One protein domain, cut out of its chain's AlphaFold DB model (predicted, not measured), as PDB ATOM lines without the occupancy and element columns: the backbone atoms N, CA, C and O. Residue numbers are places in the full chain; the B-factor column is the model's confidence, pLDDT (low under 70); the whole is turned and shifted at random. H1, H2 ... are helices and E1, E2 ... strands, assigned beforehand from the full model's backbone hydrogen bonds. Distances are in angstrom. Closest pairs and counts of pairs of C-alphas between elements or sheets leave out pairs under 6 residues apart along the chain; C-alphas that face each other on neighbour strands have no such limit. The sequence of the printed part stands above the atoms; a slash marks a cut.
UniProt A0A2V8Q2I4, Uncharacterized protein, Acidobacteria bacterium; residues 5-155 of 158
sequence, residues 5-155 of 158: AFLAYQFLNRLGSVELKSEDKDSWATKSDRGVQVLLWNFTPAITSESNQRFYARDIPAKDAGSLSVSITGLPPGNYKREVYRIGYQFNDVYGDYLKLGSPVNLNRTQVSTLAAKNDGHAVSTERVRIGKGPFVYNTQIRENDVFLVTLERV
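AT A GLANCE: This is residues 5 to 155 of the 158 residues of an uncharacterized protein of Acidobacteria bacterium (UniProt A0A2V8Q2I4). A twisted five-stranded sheet is partly covered on one face by a two-stranded sheet, a lopsided sandwich, while helix H1 packs on its other face. Beyond one end of the strands H3 and H4 form a small helical head, and near the same end residues 47 to 54, of which 52 to 54 belong to H2, stick out. The printed part has 151 residues with four named helices and seven named strands in the order H1 E1 E2 H2 E3 E4 H3 H4 E5 E6 E7, a mixed class of helices and strands. The large sheet has the order E1 E2 E7 E4 E5 and the small one E3 E6, both antiparallel. The whole is only just compact, close to loose, with a radius of gyration of the C-alphas of 17.6 A and spans of 54 by 37 by 25 A.

IN THESE COORDINATES: In the large sheet, E1 is residues 27 to 32, E2 residues 35 to 41 and 20.3 A long, E7 residues 147 to 154 and 23.4 A long, E4 residues 78 to 87 and 29.0 A long, and E5 residues 125 to 131. C-alpha 78, where E4 begins, is at (51.335, 0.817, -13.057), and C-alpha 154, where E7 ends, is at (45.034, -2.622, -12.058). In the small sheet, E3 is residues 64 to 72 and 24.2 A long, and E6 is residues 136 to 143 and 22.5 A long. H1 is residues 5 to 12, 10.7 A long, and begins with C-alpha 5 at (27.497, -8.665, 10.002). H2 is residues 52 to 55, H3 residues 94 to 100, and H4 residues 109 to 118, 14.2 A long.

HOW THE PARTS SIT: In the large sheet E1 and E5 are the edge strands. E1 and E2 form a hairpin, with N 30 and O 37 at 2.8 A. E2 and E7 are antiparallel, with N 38 and O 150 at 2.8 A. E7 and E4 are antiparallel at 162 degrees, with N 149 and O 85 at 2.9 A. E4 and E5 are antiparallel at 149 degrees, with N 80 and O 129 at 2.8 A. The unnamed residues 18 to 19 pair antiparallel with residues 30 to 31 of E1. E3 and E6 are antiparallel at 163 degrees, with N 70 and O 138 at 2.8 A. The two sheets form a sandwich, two sheets face to face, with the facing parts 10.2 A centre to centre and their strands at 12 degrees. E2 and E3 are near each other, while E3 and E7 are only just apart, 8.4 A at the closest. H1 is on the large sheet, at a height over the sheet of 9.4 A, and lies over E7. On the local plane it stands at 31 degrees to E7, only just slantwise to the strands. The closest C-alphas of H1 and E7 are those of Phe 11 and Leu 149, 6.5 A apart. H3 and H4 touch, their closest C-alphas those of Val 94 and Leu 115, 6.2 A apart, at a steep tilt of 59 degrees, opposite ways. H2, H3 and H4 are not on the large sheet, and H2 touches no helix. In H1, H3 and H4 every O i to N i+4 pair is within hydrogen-bond range; H2 is too short for such a pair, and its 1 O i to N i+3 pair is within range.

THE WHOLE: The two C-alphas farthest apart are those of Val 105 and Lys 133, 56.0 A. The printed part has no cut. The link from H1 to E1, residues 13 to 26, is long; the links E1 to E2, E3 to E4, E5 to E6 and E6 to E7 are tight. The mean pLDDT of the printed part is 96.7, and no printed residue is under 70.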
ATOM      1  N   ALA A   5      27.140  -7.257  10.199       97.56
ATOM      2  CA  ALA A   5      27.497  -8.665  10.002       97.56
ATOM      3  C   ALA A   5      27.267  -9.157   8.559       97.56
ATOM      4  O   ALA A   5      28.085  -9.897   8.023       97.56
ATOM      5  N   PHE A   6      26.191  -8.714   7.895       98.06
ATOM      6  CA  PHE A   6      25.941  -9.059   6.490       98.06
ATOM      7  C   PHE A   6      27.057  -8.524   5.583       98.06
ATOM      8  O   PHE A   6      27.513  -9.216   4.677       98.06
ATOM      9  N   LEU A   7      27.505  -7.294   5.834       98.19
ATOM     10  CA  LEU A   7      28.561  -6.661   5.050       98.19
ATOM     11  C   LEU A   7      29.926  -7.307   5.310       98.19
ATOM     12  O   LEU A   7      30.714  -7.426   4.378       98.19
ATOM     13  N   ALA A   8      30.182  -7.814   6.518       98.06
ATOM     14  CA  ALA A   8      31.388  -8.594   6.797       98.06
ATOM     15  C   ALA A   8      31.451  -9.861   5.920       98.06
ATOM     16  O   ALA A   8      32.465 -10.113   5.270       98.06
ATOM     17  N   TYR A   9      30.339 -10.600   5.794       98.12
ATOM     18  CA  TYR A   9      30.242 -11.720   4.846       98.12
ATOM     19  C   TYR A   9      30.360 -11.276   3.384       98.12
ATOM     20  O   TYR A   9      30.967 -11.970   2.569       98.12
ATOM     21  N   GLN A  10      29.819 -10.107   3.036       97.94
ATOM     22  CA  GLN A  10      30.003  -9.542   1.702       97.94
ATOM     23  C   GLN A  10      31.484  -9.247   1.415       97.94
ATOM     24  O   GLN A  10      31.937  -9.506   0.303       97.94
ATOM     25  N   PHE A  11      32.241  -8.726   2.384       98.19
ATOM     26  CA  PHE A  11      33.673  -8.455   2.231       98.19
ATOM     27  C   PHE A  11      34.479  -9.750   2.117       98.19
ATOM     28  O   PHE A  11      35.325  -9.853   1.233       98.19
ATOM     29  N   LEU A  12      34.154 -10.757   2.928       98.06
ATOM     30  CA  LEU A  12      34.702 -12.111   2.816       98.06
ATOM     31  C   LEU A  12      34.512 -12.700   1.413       98.06
ATOM     32  O   LEU A  12      35.464 -13.184   0.810       98.06
ATOM     33  N   ASN A  13      33.310 -12.587   0.846       97.56
ATOM     34  CA  ASN A  13      33.002 -13.085  -0.501       97.56
ATOM     35  C   ASN A  13      33.741 -12.331  -1.629       97.56
ATOM     36  O   ASN A  13      33.689 -12.715  -2.797       97.56
ATOM     37  N   ARG A  14      34.405 -11.216  -1.316       97.44
ATOM     38  CA  ARG A  14      35.203 -10.459  -2.286       97.44
ATOM     39  C   ARG A  14      36.672 -10.853  -2.290       97.44
ATOM     40  O   ARG A  14      37.385 -10.381  -3.173       97.44
ATOM     41  N   LEU A  15      37.112 -11.670  -1.336       98.19
ATOM     42  CA  LEU A  15      38.479 -12.169  -1.300       98.19
ATOM     43  C   LEU A  15      38.782 -13.020  -2.540       98.19
ATOM     44  O   LEU A  15      37.913 -13.676  -3.117       98.19
ATOM     45  N   GLY A  16      40.033 -12.944  -2.978       97.81
ATOM     46  CA  GLY A  16      40.560 -13.712  -4.093       97.81
ATOM     47  C   GLY A  16      40.839 -15.166  -3.723       97.81
ATOM     48  O   GLY A  16      40.866 -15.547  -2.557       97.81
ATOM     49  N   SER A  17      41.081 -15.987  -4.742       97.25
ATOM     50  CA  SER A  17      41.294 -17.428  -4.588       97.25
ATOM     51  C   SER A  17      42.695 -17.809  -4.105       97.25
ATOM     52  O   SER A  17      42.914 -18.965  -3.753       97.25
ATOM     53  N   VAL A  18      43.661 -16.885  -4.137       98.06
ATOM     54  CA  VAL A  18      45.041 -17.147  -3.712       98.06
ATOM     55  C   VAL A  18      45.360 -16.312  -2.485       98.06
ATOM     56  O   VAL A  18      45.416 -15.087  -2.572       98.06
ATOM     57  N   GLU A  19      45.612 -16.974  -1.365       97.75
ATOM     58  CA  GLU A  19      46.058 -16.330  -0.133       97.75
ATOM     59  C   GLU A  19      47.490 -15.790  -0.270       97.75
ATOM     60  O   GLU A  19      48.360 -16.388  -0.911       97.75
ATOM     61  N   LEU A  20      47.722 -14.611   0.300       97.56
ATOM     62  CA  LEU A  20      49.016 -13.954   0.393       97.56
ATOM     63  C   LEU A  20      49.535 -14.086   1.821       97.56
ATOM     64  O   LEU A  20      48.772 -14.005   2.779       97.56
ATOM     65  N   LYS A  21      50.855 -14.224   1.969       96.44
ATOM     66  CA  LYS A  21      51.481 -14.248   3.291       96.44
ATOM     67  C   LYS A  21      51.235 -12.914   4.010       96.44
ATOM     68  O   LYS A  21      51.609 -11.865   3.489       96.44
ATOM     69  N   SER A  22      50.673 -12.990   5.211       95.25
ATOM     70  CA  SER A  22      50.547 -11.892   6.172       95.25
ATOM     71  C   SER A  22      51.104 -12.350   7.519       95.25
ATOM     72  O   SER A  22      51.007 -13.528   7.859       95.25
ATOM     73  N   GLU A  23      51.716 -11.435   8.266       92.94
ATOM     74  CA  GLU A  23      52.142 -11.674   9.657       92.94
ATOM     75  C   GLU A  23      51.094 -11.177  10.662       92.94
ATOM     76  O   GLU A  23      51.186 -11.464  11.854       92.94
ATOM     77  N   ASP A  24      50.082 -10.452  10.180       95.19
ATOM     78  CA  ASP A  24      48.996  -9.940  11.001       95.19
ATOM     79  C   ASP A  24      47.888 -10.990  11.152       95.19
ATOM     80  O   ASP A  24      47.305 -11.455  10.169       95.19
ATOM     81  N   LYS A  25      47.611 -11.358  12.406       96.06
ATOM     82  CA  LYS A  25      46.641 -12.399  12.783       96.06
ATOM     83  C   LYS A  25      45.179 -11.993  12.572       96.06
ATOM     84  O   LYS A  25      44.317 -12.866  12.542       96.06
ATOM     85  N   ASP A  26      44.908 -10.695  12.466       97.31
ATOM     86  CA  ASP A  26      43.573 -10.114  12.344       97.31
ATOM     87  C   ASP A  26      43.349  -9.601  10.908       97.31
ATOM     88  O   ASP A  26      42.679  -8.591  10.661       97.31
ATOM     89  N   SER A  27      43.930 -10.321   9.938       98.06
ATOM     90  CA  SER A  27      43.858 -10.002   8.520       98.06
ATOM     91  C   SER A  27      43.813 -11.241   7.625       98.06
ATOM     92  O   SER A  27      44.372 -12.292   7.926       98.06
ATOM     93  N   TRP A  28      43.200 -11.064   6.459       98.38
ATOM     94  CA  TRP A  28      43.306 -11.942   5.307       98.38
ATOM     95  C   TRP A  28      43.677 -11.124   4.077       98.38
ATOM     96  O   TRP A  28      42.927 -10.251   3.632       98.38
ATOM     97  N   ALA A  29      44.831 -11.433   3.496       98.38
ATOM     98  CA  ALA A  29      45.288 -10.849   2.246       98.38
ATOM     99  C   ALA A  29      45.202 -11.899   1.140       98.38
ATOM    100  O   ALA A  29      45.667 -13.023   1.290       98.38
ATOM    101  N   THR A  30      44.609 -11.539   0.010       98.50
ATOM    102  CA  THR A  30      44.402 -12.445  -1.121       98.50
ATOM    103  C   THR A  30      44.673 -11.733  -2.440       98.50
ATOM    104  O   THR A  30      44.666 -10.502  -2.525       98.50
ATOM    105  N   LYS A  31      44.917 -12.513  -3.490       97.50
ATOM    106  CA  LYS A  31      44.962 -12.042  -4.870       97.50
ATOM    107  C   LYS A  31      44.040 -12.865  -5.761       97.50
ATOM    108  O   LYS A  31      43.801 -14.052  -5.535       97.50
ATOM    109  N   SER A  32      43.577 -12.219  -6.816       95.00
ATOM    110  CA  SER A  32      42.838 -12.811  -7.925       95.00
ATOM    111  C   SER A  32      43.187 -12.083  -9.228       95.00
ATOM    112  O   SER A  32      44.038 -11.191  -9.257       95.00
ATOM    113  N   ASP A  33      42.519 -12.454 -10.313       91.69
ATOM    114  CA  ASP A  33      42.504 -11.712 -11.577       91.69
ATOM    115  C   ASP A  33      42.043 -10.249 -11.413       91.69
ATOM    116  O   ASP A  33      42.518  -9.365 -12.124       91.69
ATOM    117  N   ARG A  34      41.191  -9.977 -10.418       88.06
ATOM    118  CA  ARG A  34      40.710  -8.637 -10.034       88.06
ATOM    119  C   ARG A  34      41.723  -7.815  -9.223       88.06
ATOM    120  O   ARG A  34      41.422  -6.696  -8.815       88.06
ATOM    121  N   GLY A  35      42.921  -8.347  -8.977       95.62
ATOM    122  CA  GLY A  35      43.989  -7.682  -8.229       95.62
ATOM    123  C   GLY A  35      44.108  -8.173  -6.787       95.62
ATOM    124  O   GLY A  35      43.865  -9.348  -6.518       95.62
ATOM    125  N   VAL A  36      44.502  -7.295  -5.863       98.19
ATOM    126  CA  VAL A  36      44.754  -7.638  -4.449       98.19
ATOM    127  C   VAL A  36      43.601  -7.177  -3.559       98.19
ATOM    128  O   VAL A  36      43.063  -6.086  -3.754       98.19
ATOM    129  N   GLN A  37      43.225  -8.003  -2.583       98.56
ATOM    130  CA  GLN A  37      42.203  -7.714  -1.579       98.56
ATOM    131  C   GLN A  37      42.764  -7.997  -0.184       98.56
ATOM    132  O   GLN A  37      43.225  -9.104   0.080       98.56
ATOM    133  N   VAL A  38      42.715  -7.009   0.704       98.56
ATOM    134  CA  VAL A  38      43.141  -7.120   2.102       98.56
ATOM    135  C   VAL A  38      41.940  -6.822   2.988       98.56
ATOM    136  O   VAL A  38      41.482  -5.682   3.047       98.56
ATOM    137  N   LEU A  39      41.411  -7.855   3.636       98.69
ATOM    138  CA  LEU A  39      40.414  -7.748   4.694       98.69
ATOM    139  C   LEU A  39      41.144  -7.759   6.032       98.69
ATOM    140  O   LEU A  39      42.007  -8.598   6.245       98.69
ATOM    141  N   LEU A  40      40.814  -6.841   6.925       98.31
ATOM    142  CA  LEU A  40      41.411  -6.766   8.255       98.31
ATOM    143  C   LEU A  40      40.407  -6.188   9.241       98.31
ATOM    144  O   LEU A  40      39.478  -5.476   8.843       98.31
ATOM    145  N   TRP A  41      40.587  -6.477  10.519       98.50
ATOM    146  CA  TRP A  41      39.670  -6.026  11.555       98.50
ATOM    147  C   TRP A  41      40.393  -5.734  12.860       98.50
ATOM    148  O   TRP A  41      41.484  -6.221  13.128       98.50
ATOM    149  N   ASN A  42      39.742  -4.949  13.704       98.31
ATOM    150  CA  ASN A  42      40.031  -4.929  15.124       98.31
ATOM    151  C   ASN A  42      38.906  -5.680  15.839       98.31
ATOM    152  O   ASN A  42      37.740  -5.374  15.619       98.31
ATOM    153  N   PHE A  43      39.231  -6.646  16.698       96.88
ATOM    154  CA  PHE A  43      38.239  -7.300  17.550       96.88
ATOM    155  C   PHE A  43      38.464  -6.898  19.005       96.88
ATOM    156  O   PHE A  43      39.404  -7.363  19.648       96.88
ATOM    157  N   THR A  44      37.579  -6.048  19.526       96.50
ATOM    158  CA  THR A  44      37.611  -5.606  20.925       96.50
ATOM    159  C   THR A  44      36.264  -5.922  21.573       96.50
ATOM    160  O   THR A  44      35.313  -5.142  21.440       96.50
ATOM    161  N   PRO A  45      36.132  -7.087  22.239       92.38
ATOM    162  CA  PRO A  45      34.873  -7.488  22.848       92.38
ATOM    163  C   PRO A  45      34.511  -6.553  24.005       92.38
ATOM    164  O   PRO A  45      35.366  -6.124  24.779       92.38
ATOM    165  N   ALA A  46      33.220  -6.261  24.152       91.19
ATOM    166  CA  ALA A  46      32.726  -5.503  25.292       91.19
ATOM    167  C   ALA A  46      32.891  -6.315  26.586       91.19
ATOM    168  O   ALA A  46      32.410  -7.443  26.686       91.19
ATOM    169  N   ILE A  47      33.534  -5.718  27.590       92.38
ATOM    170  CA  ILE A  47      33.679  -6.290  28.931       92.38
ATOM    171  C   ILE A  47      32.681  -5.577  29.846       92.38
ATOM    172  O   ILE A  47      32.875  -4.415  30.199       92.38
ATOM    173  N   THR A  48      31.585  -6.251  30.191       93.56
ATOM    174  CA  THR A  48      30.522  -5.700  31.044       93.56
ATOM    175  C   THR A  48      29.774  -6.805  31.790       93.56
ATOM    176  O   THR A  48      29.714  -7.943  31.330       93.56
ATOM    177  N   SER A  49      29.190  -6.460  32.939       95.25
ATOM    178  CA  SER A  49      28.243  -7.301  33.682       95.25
ATOM    179  C   SER A  49      26.778  -7.030  33.308       95.25
ATOM    180  O   SER A  49      25.880  -7.726  33.780       95.25
ATOM    181  N   GLU A  50      26.510  -6.023  32.467       96.38
ATOM    182  CA  GLU A  50      25.166  -5.729  31.970       96.38
ATOM    183  C   GLU A  50      24.685  -6.800  30.979       96.38
ATOM    184  O   GLU A  50      25.442  -7.303  30.153       96.38
ATOM    185  N   SER A  51      23.385  -7.099  30.989       96.75
ATOM    186  CA  SER A  51      22.777  -7.943  29.952       96.75
ATOM    187  C   SER A  51      22.913  -7.304  28.563       96.75
ATOM    188  O   SER A  51      22.701  -6.093  28.434       96.75
ATOM    189  N   ASN A  52      23.100  -8.114  27.517       94.69
ATOM    190  CA  ASN A  52      23.199  -7.649  26.125       94.69
ATOM    191  C   ASN A  52      22.060  -6.704  25.709       94.69
ATOM    192  O   ASN A  52      22.308  -5.704  25.042       94.69
ATOM    193  N   GLN A  53      20.819  -6.985  26.123       94.12
ATOM    194  CA  GLN A  53      19.658  -6.159  25.773       94.12
ATOM    195  C   GLN A  53      19.756  -4.734  26.332       94.12
ATOM    196  O   GLN A  53      19.306  -3.801  25.682       94.12
ATOM    197  N   ARG A  54      20.343  -4.557  27.521       95.44
ATOM    198  CA  ARG A  54      20.570  -3.228  28.109       95.44
ATOM    199  C   ARG A  54      21.790  -2.557  27.495       95.44
ATOM    200  O   ARG A  54      21.717  -1.393  27.119       95.44
ATOM    201  N   PHE A  55      22.883  -3.307  27.367       95.50
ATOM    202  CA  PHE A  55      24.150  -2.769  26.897       95.50
ATOM    203  C   PHE A  55      24.072  -2.280  25.448       95.50
ATOM    204  O   PHE A  55      24.456  -1.150  25.170       95.50
ATOM    205  N   TYR A  56      23.525  -3.091  24.536       95.56
ATOM    206  CA  TYR A  56      23.452  -2.749  23.113       95.56
ATOM    207  C   TYR A  56      22.249  -1.868  22.748       95.56
ATOM    208  O   TYR A  56      22.197  -1.383  21.630       95.56
ATOM    209  N   ALA A  57      21.304  -1.599  23.656       94.88
ATOM    210  CA  ALA A  57      20.177  -0.694  23.380       94.88
ATOM    211  C   ALA A  57      20.531   0.805  23.454       94.88
ATOM    212  O   ALA A  57      19.650   1.653  23.315       94.88
ATOM    213  N   ARG A  58      21.804   1.146  23.682       94.56
ATOM    214  CA  ARG A  58      22.315   2.522  23.716       94.56
ATOM    215  C   ARG A  58      23.461   2.699  22.729       94.56
ATOM    216  O   ARG A  58      24.068   1.725  22.290       94.56
ATOM    217  N   ASP A  59      23.758   3.953  22.407       95.19
ATOM    218  CA  ASP A  59      24.920   4.289  21.590       95.19
ATOM    219  C   ASP A  59      26.212   3.903  22.329       95.19
ATOM    220  O   ASP A  59      26.386   4.237  23.504       95.19
ATOM    221  N   ILE A  60      27.104   3.179  21.648       94.62
ATOM    222  CA  ILE A  60      28.406   2.753  22.176       94.62
ATOM    223  C   ILE A  60      29.483   3.299  21.235       94.62
ATOM    224  O   ILE A  60      29.802   2.656  20.231       94.62
ATOM    225  N   PRO A  61      30.035   4.491  21.519       96.19
ATOM    226  CA  PRO A  61      31.117   5.046  20.724       96.19
ATOM    227  C   PRO A  61      32.351   4.142  20.747       96.19
ATOM    228  O   PRO A  61      32.816   3.750  21.817       96.19
ATOM    229  N   ALA A  62      32.890   3.837  19.566       97.44
ATOM    230  CA  ALA A  62      34.142   3.097  19.452       97.44
ATOM    231  C   ALA A  62      35.322   3.971  19.884       97.44
ATOM    232  O   ALA A  62      35.438   5.123  19.446       97.44
ATOM    233  N   LYS A  63      36.212   3.415  20.707       97.50
ATOM    234  CA  LYS A  63      37.457   4.090  21.084       97.50
ATOM    235  C   LYS A  63      38.499   3.951  19.985       97.50
ATOM    236  O   LYS A  63      38.405   3.079  19.121       97.50
ATOM    237  N   ASP A  64      39.495   4.824  20.031       97.31
ATOM    238  CA  ASP A  64      40.681   4.686  19.196       97.31
ATOM    239  C   ASP A  64      41.392   3.357  19.497       97.31
ATOM    240  O   ASP A  64      41.571   2.998  20.661       97.31
ATOM    241  N   ALA A  65      41.762   2.627  18.446       97.06
ATOM    242  CA  ALA A  65      42.502   1.367  18.524       97.06
ATOM    243  C   ALA A  65      43.892   1.486  17.871       97.06
ATOM    244  O   ALA A  65      44.574   0.482  17.666       97.06
ATOM    245  N   GLY A  66      44.319   2.717  17.574       96.12
ATOM    246  CA  GLY A  66      45.625   3.043  17.029       96.12
ATOM    247  C   GLY A  66      45.635   3.176  15.509       96.12
ATOM    248  O   GLY A  66      44.619   3.395  14.848       96.12
ATOM    249  N   SER A  67      46.831   3.060  14.938       96.44
ATOM    250  CA  SER A  67      47.055   3.266  13.510       96.44
ATOM    251  C   SER A  67      47.115   1.949  12.747       96.44
ATOM    252  O   SER A  67      47.743   0.984  13.170       96.44
ATOM    253  N   LEU A  68      46.501   1.952  11.570       96.31
ATOM    254  CA  LEU A  68      46.520   0.868  10.607       96.31
ATOM    255  C   LEU A  68      47.439   1.229   9.441       96.31
ATOM    256  O   LEU A  68      47.278   2.288   8.830       96.31
ATOM    257  N   SER A  69      48.345   0.316   9.087       97.56
ATOM    258  CA  SER A  69      49.169   0.413   7.884       97.56
ATOM    259  C   SER A  69      49.074  -0.871   7.065       97.56
ATOM    260  O   SER A  69      49.373  -1.955   7.557       97.56
ATOM    261  N   VAL A  70      48.668  -0.747   5.803       97.56
ATOM    262  CA  VAL A  70      48.663  -1.841   4.827       97.56
ATOM    263  C   VAL A  70      49.802  -1.601   3.847       97.56
ATOM    264  O   VAL A  70      49.750  -0.656   3.059       97.56
ATOM    265  N   SER A  71      50.817  -2.466   3.887       97.44
ATOM    266  CA  SER A  71      51.965  -2.436   2.978       97.44
ATOM    267  C   SER A  71      51.955  -3.662   2.070       97.44
ATOM    268  O   SER A  71      51.958  -4.792   2.551       97.44
ATOM    269  N   ILE A  72      51.926  -3.452   0.753       96.94
ATOM    270  CA  ILE A  72      51.877  -4.537  -0.237       96.94
ATOM    271  C   ILE A  72      53.083  -4.419  -1.164       96.94
ATOM    272  O   ILE A  72      53.207  -3.475  -1.946       96.94
ATOM    273  N   THR A  73      53.971  -5.406  -1.092       95.75
ATOM    274  CA  THR A  73      55.169  -5.518  -1.931       95.75
ATOM    275  C   THR A  73      54.928  -6.388  -3.162       95.75
ATOM    276  O   THR A  73      54.036  -7.232  -3.174       95.75
ATOM    277  N   GLY A  74      55.770  -6.237  -4.190       93.56
ATOM    278  CA  GLY A  74      55.753  -7.115  -5.368       93.56
ATOM    279  C   GLY A  74      54.625  -6.832  -6.365       93.56
ATOM    280  O   GLY A  74      54.415  -7.611  -7.293       93.56
ATOM    281  N   LEU A  75      53.909  -5.718  -6.203       94.56
ATOM    282  CA  LEU A  75      52.931  -5.259  -7.183       94.56
ATOM    283  C   LEU A  75      53.644  -4.787  -8.462       94.56
ATOM    284  O   LEU A  75      54.582  -3.991  -8.376       94.56
ATOM    285  N   PRO A  76      53.205  -5.223  -9.658       93.88
ATOM    286  CA  PRO A  76      53.741  -4.705 -10.908       93.88
ATOM    287  C   PRO A  76      53.554  -3.184 -11.004       93.88
ATOM    288  O   PRO A  76      52.448  -2.703 -10.724       93.88
ATOM    289  N   PRO A  77      54.561  -2.420 -11.460       95.31
ATOM    290  CA  PRO A  77      54.404  -0.990 -11.667       95.31
ATOM    291  C   PRO A  77      53.226  -0.665 -12.597       95.31
ATOM    292  O   PRO A  77      52.967  -1.354 -13.593       95.31
ATOM    293  N   GLY A  78      52.495   0.399 -12.277       95.25
ATOM    294  CA  GLY A  78      51.335   0.817 -13.057       95.25
ATOM    295  C   GLY A  78      50.326   1.641 -12.271       95.25
ATOM    296  O   GLY A  78      50.548   2.002 -11.119       95.25
ATOM    297  N   ASN A  79      49.204   1.941 -12.921       96.44
ATOM    298  CA  ASN A  79      48.078   2.621 -12.294       96.44
ATOM    299  C   ASN A  79      47.090   1.596 -11.745       96.44
ATOM    300  O   ASN A  79      46.760   0.626 -12.427       96.44
ATOM    301  N   TYR A  80      46.588   1.850 -10.547       97.44
ATOM    302  CA  TYR A  80      45.620   1.012  -9.856       97.44
ATOM    303  C   TYR A  80      44.457   1.866  -9.363       97.44
ATOM    304  O   TYR A  80      44.624   3.045  -9.058       97.44
ATOM    305  N   LYS A  81      43.275   1.268  -9.287       98.12
ATOM    306  CA  LYS A  81      42.136   1.787  -8.547       98.12
ATOM    307  C   LYS A  81      42.210   1.175  -7.150       98.12
ATOM    308  O   LYS A  81      42.154  -0.046  -7.014       98.12
ATOM    309  N   ARG A  82      42.370   2.021  -6.134       98.31
ATOM    310  CA  ARG A  82      42.248   1.656  -4.725       98.31
ATOM    311  C   ARG A  82      40.822   1.919  -4.280       98.31
ATOM    312  O   ARG A  82      40.369   3.053  -4.381       98.31
ATOM    313  N   GLU A  83      40.160   0.915  -3.729       98.69
ATOM    314  CA  GLU A  83      38.881   1.106  -3.040       98.69
ATOM    315  C   GLU A  83      39.005   0.630  -1.600       98.69
ATOM    316  O   GLU A  83      39.517  -0.463  -1.345       98.69
ATOM    317  N   VAL A  84      38.547   1.463  -0.668       98.69
ATOM    318  CA  VAL A  84      38.514   1.174   0.765       98.69
ATOM    319  C   VAL A  84      37.063   1.089   1.193       98.69
ATOM    320  O   VAL A  84      36.289   2.014   0.959       98.69
ATOM    321  N   TYR A  85      36.701  -0.001   1.852       98.69
ATOM    322  CA  TYR A  85      35.391  -0.222   2.448       98.69
ATOM    323  C   TYR A  85      35.569  -0.364   3.952       98.69
ATOM    324  O   TYR A  85      36.582  -0.901   4.402       98.69
ATOM    325  N   ARG A  86      34.592   0.112   4.724       98.44
ATOM    326  CA  ARG A  86      34.659   0.115   6.186       98.44
ATOM    327  C   ARG A  86      33.317  -0.259   6.791       98.44
ATOM    328  O   ARG A  86      32.287   0.260   6.368       98.44
ATOM    329  N   ILE A  87      33.349  -1.120   7.794       98.56
ATOM    330  CA  ILE A  87      32.250  -1.378   8.723       98.56
ATOM    331  C   ILE A  87      32.761  -0.996  10.109       98.56
ATOM    332  O   ILE A  87      33.917  -1.257  10.414       98.56
ATOM    333  N   GLY A  88      31.935  -0.376  10.937       97.94
ATOM    334  CA  GLY A  88      32.299  -0.010  12.303       97.94
ATOM    335  C   GLY A  88      31.426   1.127  12.801       97.94
ATOM    336  O   GLY A  88      30.498   1.542  12.112       97.94
ATOM    337  N   TYR A  89      31.720   1.665  13.981       97.94
ATOM    338  CA  TYR A  89      30.910   2.733  14.572       97.94
ATOM    339  C   TYR A  89      30.711   3.898  13.583       97.94
ATOM    340  O   TYR A  89      31.683   4.536  13.161       97.94
ATOM    341  N   GLN A  90      29.457   4.166  13.203       96.75
ATOM    342  CA  GLN A  90      29.050   5.180  12.210       96.75
ATOM    343  C   GLN A  90      29.434   4.922  10.737       96.75
ATOM    344  O   GLN A  90      29.159   5.775   9.893       96.75
ATOM    345  N   PHE A  91      30.011   3.767  10.397       97.94
ATOM    346  CA  PHE A  91      30.276   3.350   9.016       97.94
ATOM    347  C   PHE A  91      29.569   2.035   8.736       97.94
ATOM    348  O   PHE A  91      29.931   1.004   9.302       97.94
ATOM    349  N   ASN A  92      28.575   2.059   7.845       98.06
ATOM    350  CA  ASN A  92      27.750   0.883   7.575       98.06
ATOM    351  C   ASN A  92      27.120   0.278   8.858       98.06
ATOM    352  O   ASN A  92      26.892  -0.929   8.964       98.06
ATOM    353  N   ASP A  93      26.840   1.149   9.829       98.00
ATOM    354  CA  ASP A  93      26.235   0.878  11.125       98.00
ATOM    355  C   ASP A  93      24.755   1.288  11.139       98.00
ATOM    356  O   ASP A  93      24.338   2.292  11.724       98.00
ATOM    357  N   VAL A  94      23.933   0.467  10.480       97.94
ATOM    358  CA  VAL A  94      22.490   0.721  10.378       97.94
ATOM    359  C   VAL A  94      21.799   0.752  11.742       97.94
ATOM    360  O   VAL A  94      20.765   1.398  11.895       97.94
ATOM    361  N   TYR A  95      22.338   0.035  12.731       97.44
ATOM    362  CA  TYR A  95      21.728  -0.039  14.049       97.44
ATOM    363  C   TYR A  95      22.030   1.216  14.866       97.44
ATOM    364  O   TYR A  95      21.092   1.805  15.394       97.44
ATOM    365  N   GLY A  96      23.275   1.701  14.876       97.44
ATOM    366  CA  GLY A  96      23.605   3.003  15.458       97.44
ATOM    367  C   GLY A  96      22.820   4.146  14.807       97.44
ATOM    368  O   GLY A  96      22.309   5.030  15.494       97.44
ATOM    369  N   ASP A  97      22.623   4.105  13.487       97.62
ATOM    370  CA  ASP A  97      21.770   5.081  12.799       97.62
ATOM    371  C   ASP A  97      20.291   4.977  13.197       97.62
ATOM    372  O   ASP A  97      19.623   5.997  13.355       97.62
ATOM    373  N   TYR A  98      19.778   3.765  13.407       97.94
ATOM    374  CA  TYR A  98      18.430   3.545  13.930       97.94
ATOM    375  C   TYR A  98      18.269   4.061  15.369       97.94
ATOM    376  O   TYR A  98      17.260   4.703  15.675       97.94
ATOM    377  N   LEU A  99      19.270   3.859  16.235       97.25
ATOM    378  CA  LEU A  99      19.273   4.398  17.600       97.25
ATOM    379  C   LEU A  99      19.185   5.933  17.591       97.25
ATOM    380  O   LEU A  99      18.412   6.506  18.360       97.25
ATOM    381  N   LYS A 100      19.887   6.602  16.664       96.31
ATOM    382  CA  LYS A 100      19.828   8.069  16.481       96.31
ATOM    383  C   LYS A 100      18.453   8.585  16.055       96.31
ATOM    384  O   LYS A 100      18.154   9.753  16.284       96.31
ATOM    385  N   LEU A 101      17.605   7.736  15.472       96.44
ATOM    386  CA  LEU A 101      16.206   8.066  15.174       96.44
ATOM    387  C   LEU A 101      15.280   7.921  16.396       96.44
ATOM    388  O   LEU A 101      14.070   8.082  16.254       96.44
ATOM    389  N   GLY A 102      15.814   7.596  17.578       95.75
ATOM    390  CA  GLY A 102      15.026   7.349  18.786       95.75
ATOM    391  C   GLY A 102      14.428   5.944  18.852       95.75
ATOM    392  O   GLY A 102      13.481   5.723  19.598       95.75
ATOM    393  N   SER A 103      14.965   4.995  18.076       95.62
ATOM    394  CA  SER A 103      14.504   3.598  18.034       95.62
ATOM    395  C   SER A 103      12.986   3.437  17.823       95.62
ATOM    396  O   SER A 103      12.314   2.769  18.612       95.62
ATOM    397  N   PRO A 104      12.402   4.049  16.775       96.62
ATOM    398  CA  PRO A 104      10.963   3.989  16.560       96.62
ATOM    399  C   PRO A 104      10.507   2.552  16.272       96.62
ATOM    400  O   PRO A 104      11.198   1.790  15.592       96.62
ATOM    401  N   VAL A 105       9.311   2.194  16.745       96.38
ATOM    402  CA  VAL A 105       8.706   0.868  16.503       96.38
ATOM    403  C   VAL A 105       8.450   0.637  15.011       96.38
ATOM    404  O   VAL A 105       8.621  -0.473  14.517       96.38
ATOM    405  N   ASN A 106       8.085   1.697  14.283       96.88
ATOM    406  CA  ASN A 106       7.847   1.666  12.844       96.88
ATOM    407  C   ASN A 106       8.714   2.709  12.141       96.88
ATOM    408  O   ASN A 106       8.776   3.861  12.567       96.88
ATOM    409  N   LEU A 107       9.330   2.315  11.027       97.56
ATOM    410  CA  LEU A 107      10.040   3.229  10.138       97.56
ATOM    411  C   LEU A 107       9.131   3.614   8.970       97.56
ATOM    412  O   LEU A 107       8.522   2.752   8.336       97.56
ATOM    413  N   ASN A 108       9.069   4.905   8.652       97.50
ATOM    414  CA  ASN A 108       8.427   5.362   7.423       97.50
ATOM    415  C   ASN A 108       9.333   5.113   6.201       97.50
ATOM    416  O   ASN A 108      10.524   4.815   6.327       97.50
ATOM    417  N   ARG A 109       8.774   5.248   4.991       97.75
ATOM    418  CA  ARG A 109       9.501   4.971   3.738       97.75
ATOM    419  C   ARG A 109      10.785   5.794   3.603       97.75
ATOM    420  O   ARG A 109      11.804   5.236   3.211       97.75
ATOM    421  N   THR A 110      10.742   7.071   3.975       97.62
ATOM    422  CA  THR A 110      11.899   7.971   3.924       97.62
ATOM    423  C   THR A 110      13.006   7.507   4.869       97.62
ATOM    424  O   THR A 110      14.159   7.408   4.463       97.62
ATOM    425  N   GLN A 111      12.667   7.136   6.107       98.00
ATOM    426  CA  GLN A 111      13.636   6.605   7.070       98.00
ATOM    427  C   GLN A 111      14.266   5.301   6.568       98.00
ATOM    428  O   GLN A 111      15.483   5.146   6.645       98.00
ATOM    429  N   VAL A 112      13.468   4.393   5.995       98.00
ATOM    430  CA  VAL A 112      13.981   3.153   5.393       98.00
ATOM    431  C   VAL A 112      14.953   3.456   4.252       98.00
ATOM    432  O   VAL A 112      16.037   2.875   4.220       98.00
ATOM    433  N   SER A 113      14.603   4.364   3.335       97.31
ATOM    434  CA  SER A 113      15.487   4.718   2.220       97.31
ATOM    435  C   SER A 113      16.775   5.385   2.693       97.31
ATOM    436  O   SER A 113      17.847   5.041   2.204       97.31
ATOM    437  N   THR A 114      16.696   6.283   3.679       96.94
ATOM    438  CA  THR A 114      17.867   6.970   4.238       96.94
ATOM    439  C   THR A 114      18.808   5.988   4.928       96.94
ATOM    440  O   THR A 114      20.005   5.994   4.656       96.94
ATOM    441  N   LEU A 115      18.276   5.105   5.779       97.81
ATOM    442  CA  LEU A 115      19.071   4.081   6.452       97.81
ATOM    443  C   LEU A 115      19.693   3.099   5.454       97.81
ATOM    444  O   LEU A 115      20.848   2.719   5.622       97.81
ATOM    445  N   ALA A 116      18.955   2.697   4.413       96.75
ATOM    446  CA  ALA A 116      19.465   1.802   3.380       96.75
ATOM    447  C   ALA A 116      20.595   2.438   2.561       96.75
ATOM    448  O   ALA A 116      21.615   1.785   2.367       96.75
ATOM    449  N   ALA A 117      20.430   3.690   2.123       96.00
ATOM    450  CA  ALA A 117      21.430   4.408   1.333       96.00
ATOM    451  C   ALA A 117      22.697   4.720   2.139       96.00
ATOM    452  O   ALA A 117      23.799   4.651   1.621       96.00
ATOM    453  N   LYS A 118      22.567   5.027   3.433       96.06
ATOM    454  CA  LYS A 118      23.734   5.281   4.287       96.06
ATOM    455  C   LYS A 118      24.536   4.011   4.623       96.06
ATOM    456  O   LYS A 118      25.705   4.103   4.986       96.06
ATOM    457  N   ASN A 119      23.909   2.837   4.524       97.38
ATOM    458  CA  ASN A 119      24.456   1.547   4.962       97.38
ATOM    459  C   ASN A 119      24.447   0.508   3.827       97.38
ATOM    460  O   ASN A 119      24.084  -0.659   4.017       97.38
ATOM    461  N   ASP A 120      24.784   0.951   2.619       95.75
ATOM    462  CA  ASP A 120      24.735   0.141   1.403       95.75
ATOM    463  C   ASP A 120      25.991  -0.716   1.174       95.75
ATOM    464  O   ASP A 120      25.944  -1.654   0.370       95.75
ATOM    465  N   GLY A 121      27.069  -0.479   1.926       96.19
ATOM    466  CA  GLY A 121      28.344  -1.172   1.779       96.19
ATOM    467  C   GLY A 121      29.240  -0.615   0.670       96.19
ATOM    468  O   GLY A 121      30.170  -1.311   0.258       96.19
ATOM    469  N   HIS A 122      28.983   0.594   0.157       96.69
ATOM    470  CA  HIS A 122      29.866   1.240  -0.814       96.69
ATOM    471  C   HIS A 122      31.225   1.628  -0.218       96.69
ATOM    472  O   HIS A 122      31.440   1.644   0.998       96.69
ATOM    473  N   ALA A 123      32.181   1.885  -1.114       97.88
ATOM    474  CA  ALA A 123      33.518   2.301  -0.731       97.88
ATOM    475  C   ALA A 123      33.449   3.653  -0.011       97.88
ATOM    476  O   ALA A 123      32.802   4.585  -0.482       97.88
ATOM    477  N   VAL A 124      34.158   3.768   1.110       97.50
ATOM    478  CA  VAL A 124      34.356   5.045   1.809       97.50
ATOM    479  C   VAL A 124      35.411   5.911   1.116       97.50
ATOM    480  O   VAL A 124      35.497   7.107   1.373       97.50
ATOM    481  N   SER A 125      36.228   5.315   0.244       97.75
ATOM    482  CA  SER A 125      37.201   6.011  -0.596       97.75
ATOM    483  C   SER A 125      37.495   5.187  -1.850       97.75
ATOM    484  O   SER A 125      37.774   3.991  -1.749       97.75
ATOM    485  N   THR A 126      37.484   5.850  -3.008       98.38
ATOM    486  CA  THR A 126      37.927   5.306  -4.298       98.38
ATOM    487  C   THR A 126      38.938   6.272  -4.905       98.38
ATOM    488  O   THR A 126      38.616   7.426  -5.171       98.38
ATOM    489  N   GLU A 127      40.164   5.810  -5.138       97.88
ATOM    490  CA  GLU A 127      41.268   6.642  -5.627       97.88
ATOM    491  C   GLU A 127      42.062   5.934  -6.721       97.88
ATOM    492  O   GLU A 127      42.227   4.715  -6.709       97.88
ATOM    493  N   ARG A 128      42.619   6.705  -7.658       97.44
ATOM    494  CA  ARG A 128      43.612   6.192  -8.602       97.44
ATOM    495  C   ARG A 128      45.003   6.391  -8.015       97.44
ATOM    496  O   ARG A 128      45.413   7.521  -7.780       97.44
ATOM    497  N   VAL A 129      45.735   5.303  -7.814       96.88
ATOM    498  CA  VAL A 129      47.088   5.309  -7.246       96.88
ATOM    499  C   VAL A 129      48.096   4.799  -8.270       96.88
ATOM    500  O   VAL A 129      47.811   3.879  -9.039       96.88
ATOM    501  N   ARG A 130      49.289   5.397  -8.302       95.81
ATOM    502  CA  ARG A 130      50.398   4.939  -9.146       95.81
ATOM    503  C   ARG A 130      51.385   4.155  -8.294       95.81
ATOM    504  O   ARG A 130      51.919   4.684  -7.326       95.81
ATOM    505  N   ILE A 131      51.648   2.918  -8.689       95.44
ATOM    506  CA  ILE A 131      52.591   2.021  -8.023       95.44
ATOM    507  C   ILE A 131      53.885   1.978  -8.837       95.44
ATOM    508  O   ILE A 131      53.862   1.796 -10.058       95.44
ATOM    509  N   GLY A 132      55.006   2.215  -8.157       93.69
ATOM    510  CA  GLY A 132      56.359   2.164  -8.714       93.69
ATOM    511  C   GLY A 132      57.055   0.836  -8.408       93.69
ATOM    512  O   GLY A 132      56.418  -0.207  -8.367       93.69
ATOM    513  N   LYS A 133      58.375   0.877  -8.185       90.00
ATOM    514  CA  LYS A 133      59.163  -0.301  -7.768       90.00
ATOM    515  C   LYS A 133      59.032  -0.633  -6.272       90.00
ATOM    516  O   LYS A 133      59.418  -1.721  -5.862       90.00
ATOM    517  N   GLY A 134      58.553   0.317  -5.468       92.00
ATOM    518  CA  GLY A 134      58.393   0.170  -4.021       92.00
ATOM    519  C   GLY A 134      57.043  -0.428  -3.616       92.00
ATOM    520  O   GLY A 134      56.183  -0.645  -4.473       92.00
ATOM    521  N   PRO A 135      56.846  -0.676  -2.310       95.31
ATOM    522  CA  PRO A 135      55.564  -1.131  -1.798       95.31
ATOM    523  C   PRO A 135      54.473  -0.089  -2.044       95.31
ATOM    524  O   PRO A 135      54.711   1.120  -2.015       95.31
ATOM    525  N   PHE A 136      53.252  -0.573  -2.225       97.12
ATOM    526  CA  PHE A 136      52.078   0.241  -1.959       97.12
ATOM    527  C   PHE A 136      51.904   0.383  -0.448       97.12
ATOM    528  O   PHE A 136      52.038  -0.612   0.259       97.12
ATOM    529  N   VAL A 137      51.563   1.583   0.028       97.62
ATOM    530  CA  VAL A 137      51.279   1.846   1.442       97.62
ATOM    531  C   VAL A 137      49.951   2.587   1.566       97.62
ATOM    532  O   VAL A 137      49.739   3.612   0.917       97.62
ATOM    533  N   TYR A 138      49.071   2.081   2.424       97.69
ATOM    534  CA  TYR A 138      47.849   2.750   2.856       97.69
ATOM    535  C   TYR A 138      47.853   2.884   4.373       97.69
ATOM    536  O   TYR A 138      47.997   1.888   5.072       97.69
ATOM    537  N   ASN A 139      47.669   4.108   4.867       97.88
ATOM    538  CA  ASN A 139      47.645   4.410   6.292       97.88
ATOM    539  C   ASN A 139      46.304   5.027   6.676       97.88
ATOM    540  O   ASN A 139      45.773   5.877   5.959       97.88
ATOM    541  N   THR A 140      45.774   4.634   7.828       97.06
ATOM    542  CA  THR A 140      44.594   5.257   8.431       97.06
ATOM    543  C   THR A 140      44.572   5.000   9.939       97.06
ATOM    544  O   THR A 140      45.437   4.303  10.461       97.06
ATOM    545  N   GLN A 141      43.600   5.572  10.646       97.31
ATOM    546  CA  GLN A 141      43.318   5.199  12.034       97.31
ATOM    547  C   GLN A 141      42.261   4.097  12.061       97.31
ATOM    548  O   GLN A 141      41.318   4.106  11.261       97.31
ATOM    549  N   ILE A 142      42.403   3.174  13.003       97.94
ATOM    550  CA  ILE A 142      41.443   2.110  13.269       97.94
ATOM    551  C   ILE A 142      40.856   2.308  14.667       97.94
ATOM    552  O   ILE A 142      41.548   2.709  15.596       97.94
ATOM    553  N   ARG A 143      39.558   2.066  14.817       98.38
ATOM    554  CA  ARG A 143      38.850   2.093  16.101       98.38
ATOM    555  C   ARG A 143      38.430   0.687  16.493       98.38
ATOM    556  O   ARG A 143      38.453  -0.235  15.674       98.38
ATOM    557  N   GLU A 144      38.002   0.544  17.741       98.12
ATOM    558  CA  GLU A 144      37.432  -0.700  18.250       98.12
ATOM    559  C   GLU A 144      36.347  -1.232  17.302       98.12
ATOM    560  O   GLU A 144      35.410  -0.512  16.942       98.12
ATOM    561  N   ASN A 145      36.457  -2.508  16.923       98.06
ATOM    562  CA  ASN A 145      35.467  -3.214  16.100       98.06
ATOM    563  C   ASN A 145      35.283  -2.677  14.669       98.06
ATOM    564  O   ASN A 145      34.303  -3.022  14.004       98.06
ATOM    565  N   ASP A 146      36.214  -1.858  14.166       98.50
ATOM    566  CA  ASP A 146      36.265  -1.552  12.739       98.50
ATOM    567  C   ASP A 146      36.708  -2.790  11.931       98.50
ATOM    568  O   ASP A 146      37.602  -3.541  12.323       98.50
ATOM    569  N   VAL A 147      36.124  -2.944  10.746       98.69
ATOM    570  CA  VAL A 147      36.510  -3.908   9.711       98.69
ATOM    571  C   VAL A 147      36.775  -3.135   8.427       98.69
ATOM    572  O   VAL A 147      35.916  -2.379   7.968       98.69
ATOM    573  N   PHE A 148      37.937  -3.347   7.819       98.69
ATOM    574  CA  PHE A 148      38.317  -2.741   6.550       98.69
ATOM    575  C   PHE A 148      38.473  -3.796   5.464       98.69
ATOM    576  O   PHE A 148      39.070  -4.843   5.686       98.69
ATOM    577  N   LEU A 149      38.013  -3.473   4.258       98.81
ATOM    578  CA  LEU A 149      38.430  -4.156   3.039       98.81
ATOM    579  C   LEU A 149      39.134  -3.136   2.144       98.81
ATOM    580  O   LEU A 149      38.520  -2.172   1.692       98.81
ATOM    581  N   VAL A 150      40.417  -3.353   1.879       98.62
ATOM    582  CA  VAL A 150      41.221  -2.558   0.947       98.62
ATOM    583  C   VAL A 150      41.429  -3.375  -0.317       98.62
ATOM    584  O   VAL A 150      41.890  -4.511  -0.264       98.62
ATOM    585  N   THR A 151      41.098  -2.804  -1.467       98.56
ATOM    586  CA  THR A 151      41.272  -3.466  -2.763       98.56
ATOM    587  C   THR A 151      42.162  -2.635  -3.671       98.56
ATOM    588  O   THR A 151      42.113  -1.407  -3.633       98.56
ATOM    589  N   LEU A 152      42.974  -3.313  -4.478       98.25
ATOM    590  CA  LEU A 152      43.808  -2.722  -5.517       98.25
ATOM    591  C   LEU A 152      43.584  -3.474  -6.820       98.25
ATOM    592  O   LEU A 152      44.011  -4.618  -6.962       98.25
ATOM    593  N   GLU A 153      42.967  -2.802  -7.780       97.44
ATOM    594  CA  GLU A 153      42.680  -3.341  -9.106       97.44
ATOM    595  C   GLU A 153      43.497  -2.578 -10.150       97.44
ATOM    596  O   GLU A 153      43.510  -1.346 -10.157       97.44
ATOM    597  N   ARG A 154      44.215  -3.281 -11.032       95.06
ATOM    598  CA  ARG A 154      45.034  -2.622 -12.058       95.06
ATOM    599  C   ARG A 154      44.124  -1.921 -13.065       95.06
ATOM    600  O   ARG A 154      43.227  -2.537 -13.631       95.06
ATOM    601  N   VAL A 155      44.378  -0.642 -13.332       93.06
ATOM    602  CA  VAL A 155      43.640   0.091 -14.364       93.06
ATOM    603  C   VAL A 155      44.312  -0.167 -15.701       93.06
ATOM    604  O   VAL A 155      45.373   0.393 -15.984       93.06
TER     605      VAL A 155